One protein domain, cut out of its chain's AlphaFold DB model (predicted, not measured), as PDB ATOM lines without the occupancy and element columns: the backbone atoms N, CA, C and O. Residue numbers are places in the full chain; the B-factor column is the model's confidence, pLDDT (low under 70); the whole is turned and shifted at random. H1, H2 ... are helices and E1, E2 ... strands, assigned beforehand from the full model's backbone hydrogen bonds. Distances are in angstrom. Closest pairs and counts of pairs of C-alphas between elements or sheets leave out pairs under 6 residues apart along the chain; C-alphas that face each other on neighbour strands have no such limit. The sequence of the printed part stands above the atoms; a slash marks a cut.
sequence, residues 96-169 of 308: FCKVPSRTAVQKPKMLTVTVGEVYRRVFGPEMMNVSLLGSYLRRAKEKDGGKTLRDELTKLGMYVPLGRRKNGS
ATOM      1  N   PHE A  96     230.046 117.103 384.776       94.88
ATOM      2  CA  PHE A  96     230.648 117.039 383.450       94.88
ATOM      3  C   PHE A  96     231.304 115.672 383.225       94.88
ATOM      4  O   PHE A  96     231.052 115.000 382.227       94.88
ATOM      5  N   CYS A  97     232.133 115.229 384.173       95.12
ATOM      6  CA  CYS A  97     232.718 113.890 384.172       95.12
ATOM      7  C   CYS A  97     233.234 113.508 385.565       95.12
ATOM      8  O   CYS A  97     233.265 114.330 386.481       95.12
ATOM      9  N   LYS A  98     233.705 112.265 385.708       95.44
ATOM     10  CA  LYS A  98     234.477 111.826 386.873       95.44
ATOM     11  C   LYS A  98     235.907 111.507 386.483       95.44
ATOM     12  O   LYS A  98     236.150 110.977 385.402       95.44
ATOM     13  N   VAL A  99     236.843 111.800 387.376       95.00
ATOM     14  CA  VAL A  99     238.275 111.679 387.113       95.00
ATOM     15  C   VAL A  99     239.014 111.064 388.317       95.00
ATOM     16  O   VAL A  99     238.676 111.376 389.457       95.00
ATOM     17  N   PRO A 100     240.017 110.188 388.120       93.56
ATOM     18  CA  PRO A 100     240.658 109.458 389.225       93.56
ATOM     19  C   PRO A 100     241.585 110.357 390.053       93.56
ATOM     20  O   PRO A 100     242.507 110.926 389.485       93.56
ATOM     21  N   SER A 101     241.355 110.526 391.353       94.06
ATOM     22  CA  SER A 101     242.135 111.375 392.275       94.06
ATOM     23  C   SER A 101     243.648 111.276 392.061       94.06
ATOM     24  O   SER A 101     244.182 110.201 391.791       94.06
ATOM     25  N   ARG A 102     244.332 112.420 392.173       91.44
ATOM     26  CA  ARG A 102     245.793 112.507 392.070       91.44
ATOM     27  C   ARG A 102     246.485 112.144 393.377       91.44
ATOM     28  O   ARG A 102     247.641 111.741 393.344       91.44
ATOM     29  N   THR A 103     245.793 112.297 394.501       91.75
ATOM     30  CA  THR A 103     246.340 112.069 395.845       91.75
ATOM     31  C   THR A 103     245.922 110.730 396.458       91.75
ATOM     32  O   THR A 103     246.409 110.367 397.526       91.75
ATOM     33  N   ALA A 104     245.046 109.960 395.805       90.56
ATOM     34  CA  ALA A 104     244.615 108.654 396.298       90.56
ATOM     35  C   ALA A 104     245.740 107.603 396.223       90.56
ATOM     36  O   ALA A 104     246.152 107.201 395.139       90.56
ATOM     37  N   VAL A 105     246.194 107.119 397.387       88.94
ATOM     38  CA  VAL A 105     247.308 106.154 397.496       88.94
ATOM     39  C   VAL A 105     246.840 104.696 397.464       88.94
ATOM     40  O   VAL A 105     247.395 103.885 396.732       88.94
ATOM     41  N   GLN A 106     245.832 104.333 398.267       85.50
ATOM     42  CA  GLN A 106     245.467 102.922 398.481       85.50
ATOM     43  C   GLN A 106     244.268 102.450 397.655       85.50
ATOM     44  O   GLN A 106     244.281 101.349 397.111       85.50
ATOM     45  N   LYS A 107     243.204 103.255 397.583       86.62
ATOM     46  CA  LYS A 107     241.978 102.915 396.850       86.62
ATOM     47  C   LYS A 107     241.736 103.954 395.763       86.62
ATOM     48  O   LYS A 107     241.742 105.141 396.092       86.62
ATOM     49  N   PRO A 108     241.470 103.548 394.508       87.94
ATOM     50  CA  PRO A 108     241.082 104.485 393.464       87.94
ATOM     51  C   PRO A 108     239.853 105.287 393.902       87.94
ATOM     52  O   PRO A 108     238.782 104.725 394.132       87.94
ATOM     53  N   LYS A 109     240.008 106.607 394.032       92.94
ATOM     54  CA  LYS A 109     238.909 107.530 394.326       92.94
ATOM     55  C   LYS A 109     238.553 108.278 393.049       92.94
ATOM     56  O   LYS A 109     239.410 108.937 392.473       92.94
ATOM     57  N   MET A 110     237.306 108.182 392.599       94.81
ATOM     58  CA  MET A 110     236.813 108.962 391.460       94.81
ATOM     59  C   MET A 110     236.212 110.267 391.967       94.81
ATOM     60  O   MET A 110     235.266 110.236 392.748       94.81
ATOM     61  N   LEU A 111     236.758 111.385 391.507       95.12
ATOM     62  CA  LEU A 111     236.335 112.729 391.877       95.12
ATOM     63  C   LEU A 111     235.435 113.315 390.799       95.12
ATOM     64  O   LEU A 111     235.615 113.054 389.608       95.12
ATOM     65  N   THR A 112     234.471 114.107 391.226       95.12
ATOM     66  CA  THR A 112     233.492 114.763 390.374       95.12
ATOM     67  C   THR A 112     234.073 116.056 389.821       95.12
ATOM     68  O   THR A 112     234.647 116.857 390.551       95.12
ATOM     69  N   VAL A 113     233.898 116.275 388.519       95.81
ATOM     70  CA  VAL A 113     234.156 117.561 387.869       95.81
ATOM     71  C   VAL A 113     232.823 118.082 387.369       95.81
ATOM     72  O   VAL A 113     232.124 117.393 386.622       95.81
ATOM     73  N   THR A 114     232.462 119.286 387.792       95.12
ATOM     74  CA  THR A 114     231.182 119.913 387.436       95.12
ATOM     75  C   THR A 114     231.313 120.783 386.186       95.12
ATOM     76  O   THR A 114     232.413 121.189 385.805       95.12
ATOM     77  N   VAL A 115     230.192 121.103 385.538       94.25
ATOM     78  CA  VAL A 115     230.164 122.062 384.420       94.25
ATOM     79  C   VAL A 115     230.674 123.434 384.874       94.25
ATOM     80  O   VAL A 115     231.456 124.058 384.158       94.25
ATOM     81  N   GLY A 116     230.301 123.879 386.079       93.88
ATOM     82  CA  GLY A 116     230.759 125.148 386.648       93.88
ATOM     83  C   GLY A 116     232.269 125.196 386.865       93.88
ATOM     84  O   GLY A 116     232.912 126.206 386.581       93.88
ATOM     85  N   GLU A 117     232.855 124.083 387.298       95.75
ATOM     86  CA  GLU A 117     234.302 123.959 387.406       95.75
ATOM     87  C   GLU A 117     234.972 124.091 386.035       95.75
ATOM     88  O   GLU A 117     235.858 124.926 385.871       95.75
ATOM     89  N   VAL A 118     234.517 123.334 385.028       95.44
ATOM     90  CA  VAL A 118     235.055 123.428 383.657       95.44
ATOM     91  C   VAL A 118     234.959 124.857 383.125       95.44
ATOM     92  O   VAL A 118     235.930 125.367 382.562       95.44
ATOM     93  N   TYR A 119     233.834 125.531 383.362       94.19
ATOM     94  CA  TYR A 119     233.649 126.930 382.998       94.19
ATOM     95  C   TYR A 119     234.716 127.828 383.642       94.19
ATOM     96  O   TYR A 119     235.412 128.564 382.935       94.19
ATOM     97  N   ARG A 120     234.922 127.725 384.963       94.31
ATOM     98  CA  ARG A 120     235.955 128.492 385.680       94.31
ATOM     99  C   ARG A 120     237.373 128.169 385.204       94.31
ATOM    100  O   ARG A 120     238.190 129.080 385.120       94.31
ATOM    101  N   ARG A 121     237.679 126.925 384.813       94.12
ATOM    102  CA  ARG A 121     238.994 126.574 384.232       94.12
ATOM    103  C   ARG A 121     239.226 127.233 382.872       94.12
ATOM    104  O   ARG A 121     240.337 127.659 382.567       94.12
ATOM    105  N   VAL A 122     238.190 127.298 382.037       93.31
ATOM    106  CA  VAL A 122     238.284 127.783 380.649       93.31
ATOM    107  C   VAL A 122     238.231 129.310 380.552       93.31
ATOM    108  O   VAL A 122     238.901 129.884 379.687       93.31
ATOM    109  N   PHE A 123     237.437 129.960 381.407       92.00
ATOM    110  CA  PHE A 123     237.152 131.401 381.350       92.00
ATOM    111  C   PHE A 123     237.620 132.186 382.584       92.00
ATOM    112  O   PHE A 123     237.544 133.412 382.587       92.00
ATOM    113  N   GLY A 124     238.095 131.502 383.625       91.44
ATOM    114  CA  GLY A 124     238.714 132.118 384.795       91.44
ATOM    115  C   GLY A 124     240.223 132.351 384.618       91.44
ATOM    116  O   GLY A 124     240.735 132.307 383.501       91.44
ATOM    117  N   PRO A 125     240.968 132.580 385.714       91.19
ATOM    118  CA  PRO A 125     242.361 133.037 385.676       91.19
ATOM    119  C   PRO A 125     243.330 132.068 384.978       91.19
ATOM    120  O   PRO A 125     244.352 132.500 384.448       91.19
ATOM    121  N   GLU A 126     243.017 130.772 384.930       91.19
ATOM    122  CA  GLU A 126     243.859 129.776 384.258       91.19
ATOM    123  C   GLU A 126     243.723 129.798 382.727       91.19
ATOM    124  O   GLU A 126     244.652 129.396 382.020       91.19
ATOM    125  N   MET A 127     242.584 130.276 382.206       91.25
ATOM    126  CA  MET A 127     242.281 130.374 380.772       91.25
ATOM    127  C   MET A 127     242.678 129.114 379.983       91.25
ATOM    128  O   MET A 127     243.381 129.190 378.965       91.25
ATOM    129  N   MET A 128     242.268 127.936 380.464       92.50
ATOM    130  CA  MET A 128     242.663 126.664 379.866       92.50
ATOM    131  C   MET A 128     242.233 126.576 378.399       92.50
ATOM    132  O   MET A 128     241.090 126.849 378.028       92.50
ATOM    133  N   ASN A 129     243.159 126.130 377.551       91.75
ATOM    134  CA  ASN A 129     242.810 125.646 376.223       91.75
ATOM    135  C   ASN A 129     242.371 124.175 376.293       91.75
ATOM    136  O   ASN A 129     242.591 123.482 377.284       91.75
ATOM    137  N   VAL A 130     241.775 123.682 375.209       92.25
ATOM    138  CA  VAL A 130     241.218 122.320 375.124       92.25
ATOM    139  C   VAL A 130     242.267 121.240 375.398       92.25
ATOM    140  O   VAL A 130     241.957 120.231 376.022       92.25
ATOM    141  N   SER A 131     243.513 121.439 374.959       89.50
ATOM    142  CA  SER A 131     244.589 120.462 375.159       89.50
ATOM    143  C   SER A 131     244.976 120.332 376.636       89.50
ATOM    144  O   SER A 131     245.116 119.219 377.149       89.50
ATOM    145  N   LEU A 132     245.116 121.466 377.328       91.25
ATOM    146  CA  LEU A 132     245.391 121.498 378.763       91.25
ATOM    147  C   LEU A 132     244.199 120.959 379.556       91.25
ATOM    148  O   LEU A 132     244.393 120.123 380.434       91.25
ATOM    149  N   LEU A 133     242.975 121.351 379.187       93.38
ATOM    150  CA  LEU A 133     241.752 120.835 379.794       93.38
ATOM    151  C   LEU A 133     241.652 119.309 379.640       93.38
ATOM    152  O   LEU A 133     241.354 118.617 380.604       93.38
ATOM    153  N   GLY A 134     241.979 118.754 378.470       92.88
ATOM    154  CA  GLY A 134     242.004 117.302 378.258       92.88
ATOM    155  C   GLY A 134     242.976 116.575 379.195       92.88
ATOM    156  O   GLY A 134     242.636 115.534 379.758       92.88
ATOM    157  N   SER A 135     244.155 117.165 379.417       91.00
ATOM    158  CA  SER A 135     245.170 116.642 380.344       91.00
ATOM    159  C   SER A 135     244.712 116.753 381.802       91.00
ATOM    160  O   SER A 135     244.842 115.808 382.581       91.00
ATOM    161  N   TYR A 136     244.108 117.884 382.163       93.75
ATOM    162  CA  TYR A 136     243.490 118.117 383.464       93.75
ATOM    163  C   TYR A 136     242.404 117.068 383.774       93.75
ATOM    164  O   TYR A 136     242.445 116.429 384.834       93.75
ATOM    165  N   LEU A 137     241.516 116.802 382.810       94.44
ATOM    166  CA  LEU A 137     240.443 115.806 382.895       94.44
ATOM    167  C   LEU A 137     240.937 114.354 382.816       94.44
ATOM    168  O   LEU A 137     240.130 113.437 382.933       94.44
ATOM    169  N   ARG A 138     242.244 114.123 382.629       89.88
ATOM    170  CA  ARG A 138     242.840 112.780 382.509       89.88
ATOM    171  C   ARG A 138     242.173 111.924 381.426       89.88
ATOM    172  O   ARG A 138     242.079 110.707 381.555       89.88
ATOM    173  N   ARG A 139     241.723 112.559 380.341       84.00
ATOM    174  CA  ARG A 139     241.204 111.838 379.177       84.00
ATOM    175  C   ARG A 139     242.364 111.209 378.412       84.00
ATOM    176  O   ARG A 139     243.397 111.850 378.209       84.00
ATOM    177  N   ALA A 140     242.198 109.953 378.004       72.94
ATOM    178  CA  ALA A 140     243.185 109.259 377.186       72.94
ATOM    179  C   ALA A 140     243.438 110.031 375.879       72.94
ATOM    180  O   ALA A 140     242.564 110.745 375.378       72.94
ATOM    181  N   LYS A 141     244.646 109.890 375.316       74.12
ATOM    182  CA  LYS A 141     244.985 110.457 374.004       74.12
ATOM    183  C   LYS A 141     244.295 109.650 372.905       74.12
ATOM    184  O   LYS A 141     244.915 108.834 372.233       74.12
ATOM    185  N   GLU A 142     243.001 109.868 372.741       77.31
ATOM    186  CA  GLU A 142     242.254 109.372 371.592       77.31
ATOM    187  C   GLU A 142     242.527 110.264 370.377       77.31
ATOM    188  O   GLU A 142     242.679 111.482 370.515       77.31
ATOM    189  N   LYS A 143     242.567 109.659 369.182       79.81
ATOM    190  CA  LYS A 143     242.891 110.330 367.908       79.81
ATOM    191  C   LYS A 143     242.078 111.617 367.687       79.81
ATOM    192  O   LYS A 143     242.633 112.602 367.211       79.81
ATOM    193  N   ASP A 144     240.813 111.627 368.118       85.38
ATOM    194  CA  ASP A 144     239.882 112.755 367.982       85.38
ATOM    195  C   ASP A 144     239.456 113.386 369.323       85.38
ATOM    196  O   ASP A 144     238.558 114.230 369.359       85.38
ATOM    197  N   GLY A 145     240.120 113.053 370.436       87.12
ATOM    198  CA  GLY A 145     239.675 113.451 371.780       87.12
ATOM    199  C   GLY A 145     239.538 114.968 371.976       87.12
ATOM    200  O   GLY A 145     238.614 115.441 372.638       87.12
ATOM    201  N   GLY A 146     240.407 115.762 371.340       88.94
ATOM    202  CA  GLY A 146     240.318 117.225 371.379       88.94
ATOM    203  C   GLY A 146     239.144 117.801 370.576       88.94
ATOM    204  O   GLY A 146     238.650 118.876 370.911       88.94
ATOM    205  N   LYS A 147     238.697 117.119 369.515       90.94
ATOM    206  CA  LYS A 147     237.495 117.503 368.762       90.94
ATOM    207  C   LYS A 147     236.249 117.172 369.583       90.94
ATOM    208  O   LYS A 147     235.468 118.073 369.853       90.94
ATOM    209  N   THR A 148     236.156 115.945 370.097       92.31
ATOM    210  CA  THR A 148     235.044 115.498 370.950       92.31
ATOM    211  C   THR A 148     234.861 116.394 372.174       92.31
ATOM    212  O   THR A 148     233.749 116.829 372.456       92.31
ATOM    213  N   LEU A 149     235.952 116.750 372.867       93.19
ATOM    214  CA  LEU A 149     235.883 117.656 374.017       93.19
ATOM    215  C   LEU A 149     235.366 119.049 373.623       93.19
ATOM    216  O   LEU A 149     234.566 119.625 374.349       93.19
ATOM    217  N   ARG A 150     235.764 119.593 372.466       93.19
ATOM    218  CA  ARG A 150     235.208 120.865 371.965       93.19
ATOM    219  C   ARG A 150     233.720 120.768 371.656       93.19
ATOM    220  O   ARG A 150     232.984 121.693 371.991       93.19
ATOM    221  N   ASP A 151     233.289 119.673 371.042       93.06
ATOM    222  CA  ASP A 151     231.886 119.458 370.693       93.06
ATOM    223  C   ASP A 151     231.022 119.334 371.962       93.06
ATOM    224  O   ASP A 151     229.940 119.916 372.033       93.06
ATOM    225  N   GLU A 152     231.514 118.656 373.004       93.50
ATOM    226  CA  GLU A 152     230.867 118.598 374.326       93.50
ATOM    227  C   GLU A 152     230.766 119.972 374.997       93.50
ATOM    228  O   GLU A 152     229.693 120.342 375.470       93.50
ATOM    229  N   LEU A 153     231.850 120.754 375.002       93.75
ATOM    230  CA  LEU A 153     231.836 122.119 375.539       93.75
ATOM    231  C   LEU A 153     230.839 123.003 374.777       93.75
ATOM    232  O   LEU A 153     230.068 123.736 375.391       93.75
ATOM    233  N   THR A 154     230.795 122.880 373.447       92.88
ATOM    234  CA  THR A 154     229.883 123.649 372.588       92.88
ATOM    235  C   THR A 154     228.420 123.315 372.878       92.88
ATOM    236  O   THR A 154     227.598 124.226 372.944       92.88
ATOM    237  N   LYS A 155     228.088 122.040 373.130       92.75
ATOM    238  CA  LYS A 155     226.734 121.620 373.545       92.75
ATOM    239  C   LYS A 155     226.294 122.242 374.871       92.75
ATOM    240  O   LYS A 155     225.105 122.446 375.074       92.75
ATOM    241  N   LEU A 156     227.246 122.549 375.748       91.06
ATOM    242  CA  LEU A 156     227.008 123.235 377.017       91.06
ATOM    243  C   LEU A 156     227.055 124.766 376.879       91.06
ATOM    244  O   LEU A 156     226.992 125.462 377.879       91.06
ATOM    245  N   GLY A 157     227.215 125.318 375.671       90.31
ATOM    246  CA  GLY A 157     227.337 126.766 375.465       90.31
ATOM    247  C   GLY A 157     228.721 127.344 375.792       90.31
ATOM    248  O   GLY A 157     228.895 128.560 375.816       90.31
ATOM    249  N   MET A 158     229.735 126.502 376.012       91.69
ATOM    250  CA  MET A 158     231.119 126.922 376.244       91.69
ATOM    251  C   MET A 158     231.915 126.913 374.934       91.69
ATOM    252  O   MET A 158     232.428 125.882 374.498       91.69
ATOM    253  N   TYR A 159     232.058 128.077 374.301       90.75
ATOM    254  CA  TYR A 159     232.814 128.197 373.052       90.75
ATOM    255  C   TYR A 159     234.310 128.458 373.296       90.75
ATOM    256  O   TYR A 159     234.696 129.489 373.853       90.75
ATOM    257  N   VAL A 160     235.170 127.540 372.836       89.38
ATOM    258  CA  VAL A 160     236.636 127.661 372.934       89.38
ATOM    259  C   VAL A 160     237.265 127.698 371.533       89.38
ATOM    260  O   VAL A 160     237.300 126.663 370.863       89.38
ATOM    261  N   PRO A 161     237.805 128.851 371.086       85.88
ATOM    262  CA  PRO A 161     238.394 128.989 369.756       85.88
ATOM    263  C   PRO A 161     239.579 128.047 369.505       85.88
ATOM    264  O   PRO A 161     240.419 127.815 370.385       85.88
ATOM    265  N   LEU A 162     239.697 127.564 368.265       83.44
ATOM    266  CA  LEU A 162     240.909 126.897 367.790       83.44
ATOM    267  C   LEU A 162     242.096 127.867 367.842       83.44
ATOM    268  O   LEU A 162     241.966 129.048 367.534       83.44
ATOM    269  N   GLY A 163     243.260 127.371 368.264       78.75
ATOM    270  CA  GLY A 163     244.468 128.191 368.378       78.75
ATOM    271  C   GLY A 163     244.509 129.129 369.592       78.75
ATOM    272  O   GLY A 163     245.478 129.879 369.717       78.75
ATOM    273  N   ARG A 164     243.527 129.077 370.513       85.12
ATOM    274  CA  ARG A 164     243.607 129.795 371.799       85.12
ATOM    275  C   ARG A 164     244.912 129.422 372.515       85.12
ATOM    276  O   ARG A 164     245.126 128.265 372.891       85.12
ATOM    277  N   ARG A 165     245.779 130.420 372.710       79.62
ATOM    278  CA  ARG A 165     247.008 130.272 373.495       79.62
ATOM    279  C   ARG A 165     246.667 130.165 374.978       79.62
ATOM    280  O   ARG A 165     245.653 130.689 375.435       79.62
ATOM    281  N   LYS A 166     247.514 129.441 375.709       74.50
ATOM    282  CA  LYS A 166     247.480 129.433 377.170       74.50
ATOM    283  C   LYS A 166     247.872 130.830 377.647       74.50
ATOM    284  O   LYS A 166     248.972 131.275 377.332       74.50
ATOM    285  N   ASN A 167     246.983 131.474 378.399       72.38
ATOM    286  CA  ASN A 167     247.179 132.845 378.871       72.38
ATOM    287  C   ASN A 167     247.235 132.962 380.408       72.38
ATOM    288  O   ASN A 167     247.553 134.037 380.902       72.38
ATOM    289  N   GLY A 168     246.969 131.881 381.154       79.44
ATOM    290  CA  GLY A 168     247.123 131.817 382.613       79.44
ATOM    291  C   GLY A 168     248.384 131.063 383.046       79.44
ATOM    292  O   GLY A 168     248.876 130.184 382.329       79.44
ATOM    293  N   SER A 169     248.921 131.394 384.223       82.75
ATOM    294  CA  SER A 169     250.004 130.627 384.847       82.75
ATOM    295  C   SER A 169     249.495 129.248 385.275       82.75
ATOM    296  O   SER A 169     248.371 129.096 385.740       82.75
TER     297      SER A 169
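AT A GLANCE: This is residues 96 to 169 of the 308 residues of the protein "TF_AP-2 domain-containing protein" of Enterobius vermicularis (UniProt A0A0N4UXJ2). Three short helices, H1, H2 and H3, set at a triangle's corners, make the body, and a two-stranded hairpin, E1 and E2, reaches away from it as an arm with its turn near Gln 106. E2 runs straight into H1, H2 lies nearest the middle, and the last stretch, residues 156 to 169, runs round the helices at the end away from the hairpin's turn. The printed part has 74 residues, with two named strands and three named helices in the order E1, E2, H1, H2, H3; the sheet, E1 - E2, is antiparallel and the class is mixed, helices and strands. The whole is compact, with a radius of gyration of the C-alphas of 12.8 A and spans of 39 by 28 by 20 A.

HOW THE PARTS SIT: Begin with E1, residues 96 to 100, and its antiparallel neighbour E2, residues 110 to 114; they form a hairpin, with 153 degrees between their directions. Look across the pair for N 99 and O 111, 2.8 A apart, and N 113 and O 97, 2.9 A apart, both within hydrogen-bond range. A tight link leads from E2 to H1, residues 115 to 123, and the closest C-alphas of E1 and H1 are those of Phe 96 and Val 115, 5.1 A apart. H2, residues 130 to 136, is close to H1 but not clearly touching: their closest C-alphas, of Arg 121 and Leu 133, are 7.8 A apart, and the two run opposite ways at a steep tilt of 57 degrees. H3, residues 145 to 155, touches H2 about perpendicular, at 77 degrees, with Val 130 and Gly 146 as the closest C-alphas, 6.4 A apart. H1 and H3 are apart, and so are E1 and H3. In H1, H2 and H3 every O i to N i+4 pair is within hydrogen-bond range.

IN THESE COORDINATES: Find C-alpha 96 at (230.648, 117.039, 383.450); from there E1 runs 13.8 A to C-alpha 100, and E2 returns over 13.0 A from 110 to 114. H1 covers 12.1 A from 115 to 123, and H2 covers 9.6 A from C-alpha 130 at (241.218, 122.320, 375.124) to 136. H3, the longest helix, runs 15.4 A from 145 to C-alpha 155 at (226.734, 121.620, 373.545).

THE WHOLE: Look for the two C-alphas farthest apart at Gln 106 and Pro 161, 39.4 A. The printed part has no cut and no long link. Its mean pLDDT is 89.8, and no printed residue is under 70.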